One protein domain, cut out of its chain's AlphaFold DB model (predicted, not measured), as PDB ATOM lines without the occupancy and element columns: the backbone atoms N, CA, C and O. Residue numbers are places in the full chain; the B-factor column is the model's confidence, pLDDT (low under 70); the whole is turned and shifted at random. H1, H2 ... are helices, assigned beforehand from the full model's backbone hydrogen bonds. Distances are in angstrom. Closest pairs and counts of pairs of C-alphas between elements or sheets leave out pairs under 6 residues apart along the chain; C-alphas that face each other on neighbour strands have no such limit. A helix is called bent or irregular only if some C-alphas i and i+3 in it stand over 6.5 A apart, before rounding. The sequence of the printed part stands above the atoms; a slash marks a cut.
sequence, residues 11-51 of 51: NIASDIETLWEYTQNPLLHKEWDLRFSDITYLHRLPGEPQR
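AT A GLANCE: This is residues 11 to 51 of the 51 residues of the protein "Putative membrane protein YndG" of Bacillus amyloliquefaciens (UniProt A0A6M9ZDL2). There is little regular structure here: two short helices, H1 then H2, meet at a corner as an L, and a long tail without named elements, residues 32 to 51, turns beyond H2, folds back past it and ends in a hook. Residues 11 to 21 and 44 to 49 stick out. The printed part has 41 residues, of which 15 are in named elements; the class is all helix, with no named strand. It is loose, with a radius of gyration of the C-alphas of 12.1 A, and flat, spanning 33 by 26 by 12 A.

IN THESE COORDINATES: H1, residues 16 to 24, begins at C-alpha 16 (178.682, 158.627, 100.006) and is 11.8 A long from first to last C-alpha. H2, residues 26 to 31, measures 10.2 A and ends at C-alpha 31 (190.387, 144.944, 99.969). H2 is irregular: C-alphas 27 and 30 are 7.2 A apart.

HOW THE PARTS SIT: H1 and H2 only just touch, only at the corner by their tight link, with 3 pairs of C-alphas within 8 A. Their closest C-alphas, of Tyr 22 and Leu 28, are 6.0 A apart. Their lines are about perpendicular, at 86 degrees. In H1 every O i to N i+4 pair is within hydrogen-bond range; in H2 0 of 2 are, beside 2 of 3 O i to N i+3 pairs.

THE WHOLE: The C-alphas farthest apart, of Asn 11 and Leu 45, are 33.4 A apart. The printed part has no cut. Mean pLDDT of the printed part is 87.2; residue 51, the chain's last, is under 70.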
ATOM      1  N   ASN A  11     173.181 146.834 100.552       96.31
ATOM      2  CA  ASN A  11     173.162 147.983 101.454       96.31
ATOM      3  C   ASN A  11     174.526 148.152 102.128       96.31
ATOM      4  O   ASN A  11     175.059 147.199 102.696       96.31
ATOM      5  N   ILE A  12     175.056 149.374 102.112       94.50
ATOM      6  CA  ILE A  12     176.330 149.727 102.742       94.50
ATOM      7  C   ILE A  12     176.060 150.802 103.794       94.50
ATOM      8  O   ILE A  12     175.514 151.858 103.488       94.50
ATOM      9  N   ALA A  13     176.437 150.528 105.042       97.19
ATOM     10  CA  ALA A  13     176.295 151.464 106.155       97.19
ATOM     11  C   ALA A  13     177.467 152.462 106.177       97.19
ATOM     12  O   ALA A  13     178.366 152.356 107.006       97.19
ATOM     13  N   SER A  14     177.474 153.395 105.224       96.19
ATOM     14  CA  SER A  14     178.519 154.407 105.038       96.19
ATOM     15  C   SER A  14     177.927 155.676 104.422       96.19
ATOM     16  O   SER A  14     176.882 155.622 103.775       96.19
ATOM     17  N   ASP A  15     178.605 156.810 104.587       97.88
ATOM     18  CA  ASP A  15     178.365 158.004 103.774       97.88
ATOM     19  C   ASP A  15     178.883 157.830 102.334       97.88
ATOM     20  O   ASP A  15     179.636 156.894 102.023       97.88
ATOM     21  N   ILE A  16     178.430 158.720 101.446       95.69
ATOM     22  CA  ILE A  16     178.682 158.627 100.006       95.69
ATOM     23  C   ILE A  16     180.127 158.980  99.655       95.69
ATOM     24  O   ILE A  16     180.691 158.375  98.745       95.69
ATOM     25  N   GLU A  17     180.749 159.901 100.385       97.00
ATOM     26  CA  GLU A  17     182.136 160.310 100.185       97.00
ATOM     27  C   GLU A  17     183.096 159.154 100.490       97.00
ATOM     28  O   GLU A  17     183.968 158.834  99.680       97.00
ATOM     29  N   THR A  18     182.888 158.471 101.615       95.62
ATOM     30  CA  THR A  18     183.663 157.292 102.012       95.62
ATOM     31  C   THR A  18     183.459 156.146 101.023       95.62
ATOM     32  O   THR A  18     184.428 155.524 100.583       95.62
ATOM     33  N   LEU A  19     182.214 155.893 100.605       94.56
ATOM     34  CA  LEU A  19     181.924 154.875  99.593       94.56
ATOM     35  C   LEU A  19     182.619 155.187  98.258       94.56
ATOM     36  O   LEU A  19     183.163 154.290  97.605       94.56
ATOM     37  N   TRP A  20     182.617 156.453  97.846       93.50
ATOM     38  CA  TRP A  20     183.267 156.892  96.619       93.50
ATOM     39  C   TRP A  20     184.778 156.673  96.676       93.50
ATOM     40  O   TRP A  20     185.328 156.019  95.795       93.50
ATOM     41  N   GLU A  21     185.445 157.131  97.736       93.31
ATOM     42  CA  GLU A  21     186.891 156.952  97.898       93.31
ATOM     43  C   GLU A  21     187.288 155.472  97.826       93.31
ATOM     44  O   GLU A  21     188.170 155.102  97.052       93.31
ATOM     45  N   TYR A  22     186.593 154.594  98.553       93.06
ATOM     46  CA  TYR A  22     186.954 153.176  98.587       93.06
ATOM     47  C   TYR A  22     186.689 152.453  97.263       93.06
ATOM     48  O   TYR A  22     187.410 151.514  96.932       93.06
ATOM     49  N   THR A  23     185.674 152.868  96.500       89.75
ATOM     50  CA  THR A  23     185.366 152.257  95.196       89.75
ATOM     51  C   THR A  23     186.188 152.846  94.054       89.75
ATOM     52  O   THR A  23     186.402 152.164  93.053       89.75
ATOM     53  N   GLN A  24     186.690 154.078  94.175       89.25
ATOM     54  CA  GLN A  24     187.453 154.740  93.113       89.25
ATOM     55  C   GLN A  24     188.969 154.695  93.314       89.25
ATOM     56  O   GLN A  24     189.688 154.740  92.317       89.25
ATOM     57  N   ASN A  25     189.468 154.597  94.552       87.75
ATOM     58  CA  ASN A  25     190.901 154.606  94.833       87.75
ATOM     59  C   ASN A  25     191.544 153.242  94.510       87.75
ATOM     60  O   ASN A  25     191.326 152.270  95.241       87.75
ATOM     61  N   PRO A  26     192.407 153.165  93.478       84.00
ATOM     62  CA  PRO A  26     193.068 151.928  93.061       84.00
ATOM     63  C   PRO A  26     193.837 151.218  94.181       84.00
ATOM     64  O   PRO A  26     193.896 149.992  94.226       84.00
ATOM     65  N   LEU A  27     194.413 151.979  95.116       85.19
ATOM     66  CA  LEU A  27     195.225 151.426  96.203       85.19
ATOM     67  C   LEU A  27     194.397 150.611  97.207       85.19
ATOM     68  O   LEU A  27     194.958 149.783  97.923       85.19
ATOM     69  N   LEU A  28     193.080 150.827  97.245       88.69
ATOM     70  CA  LEU A  28     192.147 150.153  98.148       88.69
ATOM     71  C   LEU A  28     191.415 148.978  97.483       88.69
ATOM     72  O   LEU A  28     190.767 148.197  98.171       88.69
ATOM     73  N   HIS A  29     191.522 148.801  96.159       86.38
ATOM     74  CA  HIS A  29     190.739 147.795  95.418       86.38
ATOM     75  C   HIS A  29     191.033 146.352  95.834       86.38
ATOM     76  O   HIS A  29     190.137 145.513  95.772       86.38
ATOM     77  N   LYS A  30     192.247 146.060  96.315       86.75
ATOM     78  CA  LYS A  30     192.588 144.718  96.814       86.75
ATOM     79  C   LYS A  30     191.724 144.283  98.004       86.75
ATOM     80  O   LYS A  30     191.467 143.099  98.160       86.75
ATOM     81  N   GLU A  31     191.235 145.231  98.804       87.69
ATOM     82  CA  GLU A  31     190.387 144.944  99.969       87.69
ATOM     83  C   GLU A  31     188.969 144.507  99.562       87.69
ATOM     84  O   GLU A  31     188.235 143.931 100.363       87.69
ATOM     85  N   TRP A  32     188.569 144.766  98.313       87.06
ATOM     86  CA  TRP A  32     187.228 144.465  97.811       87.06
ATOM     87  C   TRP A  32     187.097 143.080  97.185       87.06
ATOM     88  O   TRP A  32     185.995 142.535  97.124       87.06
ATOM     89  N   ASP A  33     188.197 142.518  96.685       86.44
ATOM     90  CA  ASP A  33     188.162 141.295  95.898       86.44
ATOM     91  C   ASP A  33     189.052 140.218  96.508       86.44
ATOM     92  O   ASP A  33     190.258 140.152  96.276       86.44
ATOM     93  N   LEU A  34     188.403 139.309  97.236       82.44
ATOM     94  CA  LEU A  34     189.038 138.169  97.899       82.44
ATOM     95  C   LEU A  34     189.754 137.206  96.935       82.44
ATOM     96  O   LEU A  34     190.445 136.296  97.391       82.44
ATOM     97  N   ARG A  35     189.578 137.346  95.614       85.44
ATOM     98  CA  ARG A  35     190.266 136.514  94.617       85.44
ATOM     99  C   ARG A  35     191.705 136.964  94.376       85.44
ATOM    100  O   ARG A  35     192.486 136.170  93.852       85.44
ATOM    101  N   PHE A  36     192.057 138.201  94.721       82.12
ATOM    102  CA  PHE A  36     193.388 138.755  94.493       82.12
ATOM    103  C   PHE A  36     194.128 138.945  95.817       82.12
ATOM    104  O   PHE A  36     193.617 139.568  96.739       82.12
ATOM    105  N   SER A  37     195.362 138.443  95.900       84.44
ATOM    106  CA  SER A  37     196.270 138.774  97.006       84.44
ATOM    107  C   SER A  37     196.960 140.125  96.795       84.44
ATOM    108  O   SER A  37     197.235 140.829  97.761       84.44
ATOM    109  N   ASP A  38     197.204 140.495  95.533       84.12
ATOM    110  CA  ASP A  38     197.830 141.751  95.124       84.12
ATOM    111  C   ASP A  38     197.236 142.260  93.808       84.12
ATOM    112  O   ASP A  38     196.877 141.481  92.921       84.12
ATOM    113  N   ILE A  39     197.180 143.587  93.670       83.56
ATOM    114  CA  ILE A  39     196.757 144.283  92.452       83.56
ATOM    115  C   ILE A  39     197.782 145.378  92.163       83.56
ATOM    116  O   ILE A  39     198.036 146.242  92.998       83.56
ATOM    117  N   THR A  40     198.385 145.347  90.973       82.94
ATOM    118  CA  THR A  40     199.294 146.400  90.499       82.94
ATOM    119  C   THR A  40     198.680 147.084  89.290       82.94
ATOM    120  O   THR A  40     198.360 146.432  88.298       82.94
ATOM    121  N   TYR A  41     198.531 148.404  89.367       77.69
ATOM    122  CA  TYR A  41     197.980 149.193  88.270       77.69
ATOM    123  C   TYR A  41     199.051 149.488  87.230       77.69
ATOM    124  O   TYR A  41     200.175 149.872  87.559       77.69
ATOM    125  N   LEU A  42     198.678 149.346  85.959       84.38
ATOM    126  CA  LEU A  42     199.493 149.838  84.858       84.38
ATOM    127  C   LEU A  42     199.474 151.365  84.844       84.38
ATOM    128  O   LEU A  42     198.490 151.992  85.242       84.38
ATOM    129  N   HIS A  43     200.562 151.953  84.356       82.44
ATOM    130  CA  HIS A  43     200.689 153.399  84.247       82.44
ATOM    131  C   HIS A  43     199.575 153.983  83.366       82.44
ATOM    132  O   HIS A  43     199.297 153.460  82.288       82.44
ATOM    133  N   ARG A  44     198.979 155.093  83.809       84.19
ATOM    134  CA  ARG A  44     198.021 155.883  83.028       84.19
ATOM    135  C   ARG A  44     198.288 157.370  83.200       84.19
ATOM    136  O   ARG A  44     198.826 157.786  84.226       84.19
ATOM    137  N   LEU A  45     197.878 158.166  82.219       86.62
ATOM    138  CA  LEU A  45     197.904 159.618  82.347       86.62
ATOM    139  C   LEU A  45     196.747 160.108  83.238       86.62
ATOM    140  O   LEU A  45     195.693 159.464  83.300       86.62
ATOM    141  N   PRO A  46     196.909 161.250  83.931       83.62
ATOM    142  CA  PRO A  46     195.821 161.868  84.681       83.62
ATOM    143  C   PRO A  46     194.609 162.143  83.784       83.62
ATOM    144  O   PRO A  46     194.741 162.743  82.720       83.62
ATOM    145  N   GLY A  47     193.423 161.718  84.225       83.00
ATOM    146  CA  GLY A  47     192.168 161.908  83.490       83.00
ATOM    147  C   GLY A  47     191.842 160.825  82.457       83.00
ATOM    148  O   GLY A  47     190.740 160.835  81.916       83.00
ATOM    149  N   GLU A  48     192.735 159.861  82.212       87.12
ATOM    150  CA  GLU A  48     192.457 158.745  81.303       87.12
ATOM    151  C   GLU A  48     191.856 157.524  82.029       87.12
ATOM    152  O   GLU A  48     192.173 157.247  83.197       87.12
ATOM    153  N   PRO A  49     190.981 156.751  81.357       77.44
ATOM    154  CA  PRO A  49     190.502 155.488  81.901       77.44
ATOM    155  C   PRO A  49     191.654 154.485  82.034       77.44
ATOM    156  O   PRO A  49     192.546 154.426  81.187       77.44
ATOM    157  N   GLN A  50     191.609 153.666  83.086       73.94
ATOM    158  CA  GLN A  50     192.494 152.509  83.213       73.94
ATOM    159  C   GLN A  50     192.142 151.495  82.109       73.94
ATOM    160  O   GLN A  50     190.964 151.174  81.940       73.94
ATOM    161  N   ARG A  51     193.143 151.028  81.355       67.75
ATOM    162  CA  ARG A  51     193.005 149.990  80.318       67.75
ATOM    163  C   ARG A  51     193.682 148.696  80.739       67.75
ATOM    164  O   ARG A  51     194.667 148.785  81.509       67.75
TER     165      ARG A  51